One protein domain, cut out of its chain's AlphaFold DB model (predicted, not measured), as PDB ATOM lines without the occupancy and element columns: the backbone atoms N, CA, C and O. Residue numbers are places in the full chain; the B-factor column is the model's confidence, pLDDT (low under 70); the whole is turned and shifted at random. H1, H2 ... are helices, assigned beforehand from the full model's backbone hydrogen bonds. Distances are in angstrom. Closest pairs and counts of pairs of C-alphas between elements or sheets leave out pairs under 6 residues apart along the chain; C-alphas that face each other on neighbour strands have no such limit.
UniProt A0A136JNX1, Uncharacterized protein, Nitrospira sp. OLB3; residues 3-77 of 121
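What this domain is: This is residues 3 to 77 of the 121 residues of an uncharacterized protein of Nitrospira sp. OLB3 (UniProt A0A136JNX1). Two long helices, H2 and H3, form a hairpin with their lines nearly antiparallel, and the shorter H1 crosses one side of this pair obliquely, its first residues at H3 and its last residues at H2. The three helix centres make a triangle, and the long link between H2 and H3 makes a wide loop that first folds back along H2 and then returns to where H3 begins. The printed part has 75 residues, with three named helices in the order H1, H2, H3 and no named strand, and its class is all helix. It is compact, with a radius of gyration of the C-alphas of 11.6 A, and its rounded outline spans 33 by 27 by 19 A.

How they stand to each other: H1, residues 3 to 15, and H2, residues 25 to 39, touch, and H1 does so with residues 11 to 15 alone. Their closest C-alphas are those of Cys 14 and Arg 28, 4.5 A apart. They run opposite ways at a steep tilt of 48 degrees. H1 also touches H3, residues 60 to 75, here with its residues 3 to 7 alone and with residues 63 to 70 of H3 alone. The closest C-alphas of this pair are those of Val 7 and Val 67, 6.4 A apart. H1 and H3 run the same way at a steep tilt of 49 degrees. H2 and H3 touch as a helical hairpin, opposite ways at a shallow tilt of 19 degrees. Their closest C-alphas are those of Cys 35 and Leu 66, 5.7 A apart. The helix packing is mostly crossed, but only just: one of the three pairs is at a shallow tilt. Every O i to N i+4 pair is within hydrogen-bond range in H1 and H3, and 9 of 11 are in H2.

Where its parts are: H1 begins at C-alpha 3, at (112.841, 118.473, 169.802), and runs from Asp 3 to Thr 15, 18.3 A from first to last C-alpha. H2 runs from Ala 25, whose C-alpha is at (130.556, 122.955, 156.087), to Val 39, a length of 21.4 A. H3, the longest helix with 16 residues, runs from Glu 60 to Ala 75 over 22.3 A and ends at C-alpha 75, at (128.431, 125.439, 171.312).

The domain as a whole: The two C-alphas farthest apart are those of Ser 19 and Thr 59, at 32.8 A, and the first and last printed C-alphas, of Asp 3 and Val 77, are 21.2 A apart. The printed part runs from residue 3 to 77 and has no cut. The link from H1 to H2, with 9 residues between them, is short. The link from H2 to H3, residues 40 to 59, is long, and its C-alphas lie 7 to 16 A from the mean of the C-alphas. The mean pLDDT of the printed part is 92.7, and no printed residue is under 70.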
ATOM      1  N   ASP A   3     111.506 119.054 169.985       91.69
ATOM      2  CA  ASP A   3     112.841 118.473 169.802       91.69
ATOM      3  C   ASP A   3     112.972 117.652 168.515       91.69
ATOM      4  O   ASP A   3     113.978 117.750 167.820       91.69
ATOM      5  N   LEU A   4     111.931 116.902 168.133       91.94
ATOM      6  CA  LEU A   4     111.924 116.167 166.865       91.94
ATOM      7  C   LEU A   4     112.004 117.131 165.679       91.94
ATOM      8  O   LEU A   4     112.808 116.935 164.772       91.94
ATOM      9  N   GLN A   5     111.201 118.197 165.710       90.62
ATOM     10  CA  GLN A   5     111.248 119.241 164.690       90.62
ATOM     11  C   GLN A   5     112.624 119.913 164.649       90.62
ATOM     12  O   GLN A   5     113.157 120.129 163.564       90.62
ATOM     13  N   PHE A   6     113.208 120.214 165.811       93.56
ATOM     14  CA  PHE A   6     114.548 120.784 165.915       93.56
ATOM     15  C   PHE A   6     115.601 119.877 165.268       93.56
ATOM     16  O   PHE A   6     116.327 120.328 164.386       93.56
ATOM     17  N   VAL A   7     115.657 118.594 165.639       95.00
ATOM     18  CA  VAL A   7     116.637 117.642 165.092       95.00
ATOM     19  C   VAL A   7     116.474 117.489 163.580       95.00
ATOM     20  O   VAL A   7     117.458 117.581 162.841       95.00
ATOM     21  N   LEU A   8     115.244 117.300 163.098       92.56
ATOM     22  CA  LEU A   8     114.978 117.148 161.665       92.56
ATOM     23  C   LEU A   8     115.357 118.412 160.881       92.56
ATOM     24  O   LEU A   8     116.045 118.315 159.870       92.56
ATOM     25  N   MET A   9     114.991 119.597 161.376       92.31
ATOM     26  CA  MET A   9     115.343 120.871 160.744       92.31
ATOM     27  C   MET A   9     116.861 121.066 160.674       92.31
ATOM     28  O   MET A   9     117.409 121.322 159.605       92.31
ATOM     29  N   VAL A  10     117.555 120.929 161.806       94.19
ATOM     30  CA  VAL A  10     119.003 121.159 161.877       94.19
ATOM     31  C   VAL A  10     119.766 120.152 161.023       94.19
ATOM     32  O   VAL A  10     120.700 120.535 160.320       94.19
ATOM     33  N   SER A  11     119.368 118.878 161.052       92.44
ATOM     34  CA  SER A  11     120.000 117.841 160.233       92.44
ATOM     35  C   SER A  11     119.827 118.111 158.737       92.44
ATOM     36  O   SER A  11     120.818 118.056 158.013       92.44
ATOM     37  N   ALA A  12     118.629 118.510 158.294       91.06
ATOM     38  CA  ALA A  12     118.369 118.886 156.904       91.06
ATOM     39  C   ALA A  12     119.176 120.122 156.473       91.06
ATOM     40  O   ALA A  12     119.752 120.147 155.389       91.06
ATOM     41  N   LEU A  13     119.285 121.138 157.335       91.50
ATOM     42  CA  LEU A  13     120.129 122.308 157.074       91.50
ATOM     43  C   LEU A  13     121.610 121.920 156.952       91.50
ATOM     44  O   LEU A  13     122.309 122.417 156.068       91.50
ATOM     45  N   CYS A  14     122.092 121.007 157.795       91.50
ATOM     46  CA  CYS A  14     123.479 120.543 157.760       91.50
ATOM     47  C   CYS A  14     123.815 119.723 156.503       91.50
ATOM     48  O   CYS A  14     124.977 119.687 156.101       91.50
ATOM     49  N   THR A  15     122.829 119.081 155.878       90.88
ATOM     50  CA  THR A  15     123.013 118.310 154.636       90.88
ATOM     51  C   THR A  15     122.623 119.083 153.380       90.88
ATOM     52  O   THR A  15     122.885 118.622 152.273       90.88
ATOM     53  N   SER A  16     122.058 120.279 153.544       88.62
ATOM     54  CA  SER A  16     121.775 121.203 152.451       88.62
ATOM     55  C   SER A  16     123.042 121.855 151.889       88.62
ATOM     56  O   SER A  16     124.023 122.098 152.601       88.62
ATOM     57  N   GLU A  17     122.975 122.250 150.620       86.25
ATOM     58  CA  GLU A  17     124.023 123.017 149.936       86.25
ATOM     59  C   GLU A  17     123.873 124.539 150.138       86.25
ATOM     60  O   GLU A  17     124.357 125.338 149.338       86.25
ATOM     61  N   LEU A  18     123.203 124.974 151.216       86.62
ATOM     62  CA  LEU A  18     122.992 126.396 151.503       86.62
ATOM     63  C   LEU A  18     124.322 127.091 151.824       86.62
ATOM     64  O   LEU A  18     124.857 126.971 152.931       86.62
ATOM     65  N   SER A  19     124.846 127.862 150.875       84.38
ATOM     66  CA  SER A  19     126.046 128.686 151.070       84.38
ATOM     67  C   SER A  19     125.834 129.802 152.098       84.38
ATOM     68  O   SER A  19     126.782 130.207 152.762       84.38
ATOM     69  N   THR A  20     124.589 130.248 152.284       89.31
ATOM     70  CA  THR A  20     124.210 131.355 153.176       89.31
ATOM     71  C   THR A  20     123.989 130.939 154.630       89.31
ATOM     72  O   THR A  20     123.785 131.795 155.489       89.31
ATOM     73  N   LEU A  21     124.027 129.637 154.934       92.62
ATOM     74  CA  LEU A  21     123.894 129.148 156.305       92.62
ATOM     75  C   LEU A  21     125.160 129.485 157.115       92.62
ATOM     76  O   LEU A  21     126.268 129.090 156.747       92.62
ATOM     77  N   ASN A  22     124.989 130.137 158.266       93.62
ATOM     78  CA  ASN A  22     126.059 130.620 159.155       93.62
ATOM     79  C   ASN A  22     126.872 129.526 159.886       93.62
ATOM     80  O   ASN A  22     127.605 129.808 160.833       93.62
ATOM     81  N   VAL A  23     126.753 128.275 159.452       94.00
ATOM     82  CA  VAL A  23     127.490 127.125 159.978       94.00
ATOM     83  C   VAL A  23     128.538 126.708 158.944       94.00
ATOM     84  O   VAL A  23     128.162 126.440 157.803       94.00
ATOM     85  N   PRO A  24     129.832 126.584 159.284       93.56
ATOM     86  CA  PRO A  24     130.837 126.072 158.353       93.56
ATOM     87  C   PRO A  24     130.540 124.631 157.908       93.56
ATOM     88  O   PRO A  24     130.099 123.816 158.719       93.56
ATOM     89  N   ALA A  25     130.834 124.285 156.650       92.44
ATOM     90  CA  ALA A  25     130.556 122.955 156.087       92.44
ATOM     91  C   ALA A  25     131.153 121.801 156.919       92.44
ATOM     92  O   ALA A  25     130.506 120.777 157.130       92.44
ATOM     93  N   GLU A  26     132.354 121.997 157.467       93.81
ATOM     94  CA  GLU A  26     133.017 121.043 158.365       93.81
ATOM     95  C   GLU A  26     132.217 120.780 159.649       93.81
ATOM     96  O   GLU A  26     132.068 119.637 160.082       93.81
ATOM     97  N   VAL A  27     131.640 121.832 160.239       96.00
ATOM     98  CA  VAL A  27     130.796 121.724 161.437       96.00
ATOM     99  C   VAL A  27     129.481 121.033 161.089       96.00
ATOM    100  O   VAL A  27     129.056 120.149 161.828       96.00
ATOM    101  N   ARG A  28     128.871 121.366 159.944       95.06
ATOM    102  CA  ARG A  28     127.652 120.700 159.455       95.06
ATOM    103  C   ARG A  28     127.860 119.196 159.279       95.06
ATOM    104  O   ARG A  28     127.060 118.402 159.772       95.06
ATOM    105  N   ARG A  29     128.966 118.799 158.637       93.75
ATOM    106  CA  ARG A  29     129.350 117.390 158.478       93.75
ATOM    107  C   ARG A  29     129.533 116.717 159.834       93.75
ATOM    108  O   ARG A  29     128.949 115.667 160.063       93.75
ATOM    109  N   LYS A  30     130.253 117.358 160.759       96.06
ATOM    110  CA  LYS A  30     130.463 116.834 162.115       96.06
ATOM    111  C   LYS A  30     129.152 116.641 162.885       96.06
ATOM    112  O   LYS A  30     129.020 115.643 163.588       96.06
ATOM    113  N   VAL A  31     128.198 117.566 162.762       96.56
ATOM    114  CA  VAL A  31     126.857 117.414 163.352       96.56
ATOM    115  C   VAL A  31     126.170 116.182 162.780       96.56
ATOM    116  O   VAL A  31     125.741 115.324 163.550       96.56
ATOM    117  N   PHE A  32     126.110 116.064 161.451       95.69
ATOM    118  CA  PHE A  32     125.464 114.924 160.805       95.69
ATOM    119  C   PHE A  32     126.109 113.599 161.216       95.69
ATOM    120  O   PHE A  32     125.400 112.690 161.630       95.69
ATOM    121  N   ASP A  33     127.437 113.505 161.174       95.44
ATOM    122  CA  ASP A  33     128.168 112.277 161.495       95.44
ATOM    123  C   ASP A  33     127.951 111.858 162.960       95.44
ATOM    124  O   ASP A  33     127.733 110.677 163.243       95.44
ATOM    125  N   ARG A  34     127.936 112.818 163.901       96.38
ATOM    126  CA  ARG A  34     127.621 112.541 165.315       96.38
ATOM    127  C   ARG A  34     126.183 112.068 165.495       96.38
ATOM    128  O   ARG A  34     125.957 111.129 166.249       96.38
ATOM    129  N   CYS A  35     125.221 112.697 164.822       96.12
ATOM    130  CA  CYS A  35     123.824 112.274 164.877       96.12
ATOM    131  C   CYS A  35     123.618 110.895 164.241       96.12
ATOM    132  O   CYS A  35     122.905 110.066 164.797       96.12
ATOM    133  N   TRP A  36     124.271 110.630 163.111       95.62
ATOM    134  CA  TRP A  36     124.208 109.355 162.403       95.62
ATOM    135  C   TRP A  36     124.711 108.200 163.272       95.62
ATOM    136  O   TRP A  36     124.034 107.183 163.384       95.62
ATOM    137  N   ALA A  37     125.838 108.388 163.964       95.19
ATOM    138  CA  ALA A  37     126.405 107.386 164.868       95.19
ATOM    139  C   ALA A  37     125.490 107.015 166.054       95.19
ATOM    140  O   ALA A  37     125.693 105.977 166.676       95.19
ATOM    141  N   LEU A  38     124.493 107.848 166.383       94.31
ATOM    142  CA  LEU A  38     123.509 107.559 167.432       94.31
ATOM    143  C   LEU A  38     122.327 106.716 166.936       94.31
ATOM    144  O   LEU A  38     121.621 106.129 167.755       94.31
ATOM    145  N   VAL A  39     122.082 106.678 165.623       93.00
ATOM    146  CA  VAL A  39     120.884 106.053 165.029       93.00
ATOM    147  C   VAL A  39     121.203 104.939 164.034       93.00
ATOM    148  O   VAL A  39     120.302 104.209 163.631       93.00
ATOM    149  N   SER A  40     122.467 104.791 163.643       91.69
ATOM    150  CA  SER A  40     122.929 103.803 162.675       91.69
ATOM    151  C   SER A  40     124.220 103.136 163.138       91.69
ATOM    152  O   SER A  40     125.059 103.748 163.798       91.69
ATOM    153  N   THR A  41     124.384 101.868 162.767       89.56
ATOM    154  CA  THR A  41     125.609 101.084 162.975       89.56
ATOM    155  C   THR A  41     126.553 101.130 161.771       89.56
ATOM    156  O   THR A  41     127.694 100.680 161.860       89.56
ATOM    157  N   GLU A  42     126.086 101.665 160.644       92.88
ATOM    158  CA  GLU A  42     126.845 101.803 159.402       92.88
ATOM    159  C   GLU A  42     127.515 103.183 159.314       92.88
ATOM    160  O   GLU A  42     127.079 104.122 159.985       92.88
ATOM    161  N   PRO A  43     128.564 103.365 158.489       92.56
ATOM    162  CA  PRO A  43     129.115 104.693 158.241       92.56
ATOM    163  C   PRO A  43     128.096 105.618 157.539       92.56
ATOM    164  O   PRO A  43     127.261 105.138 156.769       92.56
ATOM    165  N   PRO A  44     128.175 106.948 157.752       92.50
ATOM    166  CA  PRO A  44     127.342 107.916 157.045       92.50
ATOM    167  C   PRO A  44     127.474 107.785 155.518       92.50
ATOM    168  O   PRO A  44     128.591 107.602 155.020       92.50
ATOM    169  N   PRO A  45     126.386 107.958 154.744       91.69
ATOM    170  CA  PRO A  45     126.457 107.965 153.290       91.69
ATOM    171  C   PRO A  45     127.442 109.018 152.765       91.69
ATOM    172  O   PRO A  45     127.494 110.160 153.242       91.69
ATOM    173  N   THR A  46     128.219 108.646 151.749       89.06
ATOM    174  CA  THR A  46     129.125 109.566 151.043       89.06
ATOM    175  C   THR A  46     128.374 110.496 150.094       89.06
ATOM    176  O   THR A  46     128.803 111.623 149.880       89.06
ATOM    177  N   ASP A  47     127.243 110.027 149.568       88.62
ATOM    178  CA  ASP A  47     126.354 110.745 148.659       88.62
ATOM    179  C   ASP A  47     125.459 111.732 149.442       88.62
ATOM    180  O   ASP A  47     124.622 111.278 150.234       88.62
ATOM    181  N   PRO A  48     125.614 113.062 149.273       83.69
ATOM    182  CA  PRO A  48     124.914 114.061 150.087       83.69
ATOM    183  C   PRO A  48     123.380 113.925 150.118       83.69
ATOM    184  O   PRO A  48     122.823 113.962 151.216       83.69
ATOM    185  N   PRO A  49     122.671 113.667 148.999       84.00
ATOM    186  CA  PRO A  49     121.219 113.472 148.998       84.00
ATOM    187  C   PRO A  49     120.742 112.262 149.812       84.00
ATOM    188  O   PRO A  49     119.575 112.201 150.193       84.00
ATOM    189  N   LYS A  50     121.620 111.290 150.091       89.38
ATOM    190  CA  LYS A  50     121.296 110.113 150.916       89.38
ATOM    191  C   LYS A  50     121.516 110.354 152.406       89.38
ATOM    192  O   LYS A  50     121.175 109.490 153.212       89.38
ATOM    193  N   ARG A  51     122.069 111.506 152.796       90.56
ATOM    194  CA  ARG A  51     122.295 111.878 154.197       90.56
ATOM    195  C   ARG A  51     120.990 112.322 154.852       90.56
ATOM    196  O   ARG A  51     120.742 113.505 155.070       90.56
ATOM    197  N   VAL A  52     120.149 111.345 155.164       89.75
ATOM    198  CA  VAL A  52     118.842 111.541 155.798       89.75
ATOM    199  C   VAL A  52     118.801 110.746 157.097       89.75
ATOM    200  O   VAL A  52     119.066 109.549 157.094       89.75
ATOM    201  N   LEU A  53     118.466 111.404 158.211       90.50
ATOM    202  CA  LEU A  53     118.264 110.723 159.490       90.50
ATOM    203  C   LEU A  53     116.879 110.069 159.518       90.50
ATOM    204  O   LEU A  53     115.861 110.759 159.452       90.50
ATOM    205  N   ASP A  54     116.838 108.746 159.654       88.44
ATOM    206  CA  ASP A  54     115.598 108.010 159.898       88.44
ATOM    207  C   ASP A  54     115.367 107.861 161.405       88.44
ATOM    208  O   ASP A  54     116.063 107.113 162.089       88.44
ATOM    209  N   LEU A  55     114.383 108.594 161.927       89.56
ATOM    210  CA  LEU A  55     114.049 108.611 163.354       89.56
ATOM    211  C   LEU A  55     112.775 107.822 163.679       89.56
ATOM    212  O   LEU A  55     112.284 107.905 164.804       89.56
ATOM    213  N   ARG A  56     112.221 107.048 162.732       87.94
ATOM    214  CA  ARG A  56     110.941 106.332 162.919       87.94
ATOM    215  C   ARG A  56     110.945 105.355 164.095       87.94
ATOM    216  O   ARG A  56     109.903 105.141 164.702       87.94
ATOM    217  N   PHE A  57     112.103 104.779 164.407       83.81
ATOM    218  CA  PHE A  57     112.293 103.837 165.516       83.81
ATOM    219  C   PHE A  57     113.058 104.456 166.695       83.81
ATOM    220  O   PHE A  57     113.494 103.741 167.596       83.81
ATOM    221  N   GLY A  58     113.248 105.779 166.684       84.62
ATOM    222  CA  GLY A  58     113.918 106.498 167.759       84.62
ATOM    223  C   GLY A  58     113.088 106.495 169.041       84.62
ATOM    224  O   GLY A  58     111.866 106.635 169.012       84.62
ATOM    225  N   THR A  59     113.767 106.357 170.177       92.06
ATOM    226  CA  THR A  59     113.166 106.540 171.506       92.06
ATOM    227  C   THR A  59     113.287 108.001 171.952       92.06
ATOM    228  O   THR A  59     114.034 108.774 171.348       92.06
ATOM    229  N   GLU A  60     112.611 108.393 173.035       91.88
ATOM    230  CA  GLU A  60     112.822 109.716 173.647       91.88
ATOM    231  C   GLU A  60     114.290 109.927 174.045       91.88
ATOM    232  O   GLU A  60     114.863 110.966 173.739       91.88
ATOM    233  N   LEU A  61     114.944 108.894 174.591       94.25
ATOM    234  CA  LEU A  61     116.374 108.923 174.910       94.25
ATOM    235  C   LEU A  61     117.244 109.150 173.663       94.25
ATOM    236  O   LEU A  61     118.218 109.900 173.701       94.25
ATOM    237  N   THR A  62     116.888 108.521 172.537       94.25
ATOM    238  CA  THR A  62     117.561 108.757 171.251       94.25
ATOM    239  C   THR A  62     117.427 110.222 170.842       94.25
ATOM    240  O   THR A  62     118.400 110.836 170.407       94.25
ATOM    241  N   LEU A  63     116.233 110.796 170.998       95.56
ATOM    242  CA  LEU A  63     115.971 112.184 170.647       95.56
ATOM    243  C   LEU A  63     116.747 113.162 171.540       95.56
ATOM    244  O   LEU A  63     117.365 114.090 171.022       95.56
ATOM    245  N   GLU A  64     116.786 112.926 172.851       96.31
ATOM    246  CA  GLU A  64     117.583 113.715 173.798       96.31
ATOM    247  C   GLU A  64     119.077 113.682 173.451       96.31
ATOM    248  O   GLU A  64     119.729 114.728 173.398       96.31
ATOM    249  N   ALA A  65     119.612 112.498 173.134       97.12
ATOM    250  CA  ALA A  65     121.006 112.339 172.725       97.12
ATOM    251  C   ALA A  65     121.317 113.102 171.424       97.12
ATOM    252  O   ALA A  65     122.372 113.730 171.309       97.12
ATOM    253  N   LEU A  66     120.392 113.103 170.458       97.44
ATOM    254  CA  LEU A  66     120.526 113.867 169.214       97.44
ATOM    255  C   LEU A  66     120.538 115.376 169.476       97.44
ATOM    256  O   LEU A  66     121.397 116.084 168.947       97.44
ATOM    257  N   VAL A  67     119.631 115.874 170.321       97.06
ATOM    258  CA  VAL A  67     119.590 117.290 170.716       97.06
ATOM    259  C   VAL A  67     120.892 117.699 171.403       97.06
ATOM    260  O   VAL A  67     121.464 118.737 171.054       97.06
ATOM    261  N   ALA A  68     121.382 116.888 172.341       97.81
ATOM    262  CA  ALA A  68     122.641 117.136 173.036       97.81
ATOM    263  C   ALA A  68     123.821 117.181 172.055       97.81
ATOM    264  O   ALA A  68     124.562 118.165 172.032       97.81
ATOM    265  N   ALA A  69     123.939 116.189 171.167       97.88
ATOM    266  CA  ALA A  69     125.010 116.125 170.174       97.88
ATOM    267  C   ALA A  69     125.040 117.356 169.252       97.88
ATOM    268  O   ALA A  69     126.119 117.894 168.976       97.88
ATOM    269  N   ILE A  70     123.873 117.834 168.808       97.50
ATOM    270  CA  ILE A  70     123.748 119.057 168.004       97.50
ATOM    271  C   ILE A  70     124.223 120.271 168.807       97.50
ATOM    272  O   ILE A  70     125.111 121.003 168.362       97.50
ATOM    273  N   ARG A  71     123.652 120.480 169.999       97.00
ATOM    274  CA  ARG A  71     123.926 121.664 170.825       97.00
ATOM    275  C   ARG A  71     125.387 121.745 171.238       97.00
ATOM    276  O   ARG A  71     125.981 122.807 171.114       97.00
ATOM    277  N   GLU A  72     125.980 120.637 171.667       97.62
ATOM    278  CA  GLU A  72     127.402 120.574 172.015       97.62
ATOM    279  C   GLU A  72     128.297 120.923 170.827       97.62
ATOM    280  O   GLU A  72     129.285 121.641 170.973       97.62
ATOM    281  N   THR A  73     127.959 120.416 169.640       97.62
ATOM    282  CA  THR A  73     128.777 120.639 168.444       97.62
ATOM    283  C   THR A  73     128.742 122.100 168.008       97.62
ATOM    284  O   THR A  73     129.785 122.643 167.651       97.62
ATOM    285  N   PHE A  74     127.583 122.755 168.087       97.06
ATOM    286  CA  PHE A  74     127.467 124.186 167.806       97.06
ATOM    287  C   PHE A  74     128.062 125.062 168.911       97.06
ATOM    288  O   PHE A  74     128.791 126.009 168.606       97.06
ATOM    289  N   ALA A  75     127.853 124.716 170.182       96.69
ATOM    290  CA  ALA A  75     128.431 125.439 171.312       96.69
ATOM    291  C   ALA A  75     129.967 125.446 171.267       96.69
ATOM    292  O   ALA A  75     130.582 126.474 171.540       96.69
ATOM    293  N   ALA A  76     130.588 124.340 170.840       96.38
ATOM    294  CA  ALA A  76     132.041 124.235 170.690       96.38
ATOM    295  C   ALA A  76     132.643 125.237 169.687       96.38
ATOM    296  O   ALA A  76     133.838 125.515 169.747       96.38
ATOM    297  N   VAL A  77     131.834 125.779 168.773       95.88
ATOM    298  CA  VAL A  77     132.243 126.793 167.789       95.88
ATOM    299  C   VAL A  77     131.540 128.138 167.999       95.88
ATOM    300  O   VAL A  77     131.597 129.003 167.132       95.88
TER     301      VAL A  77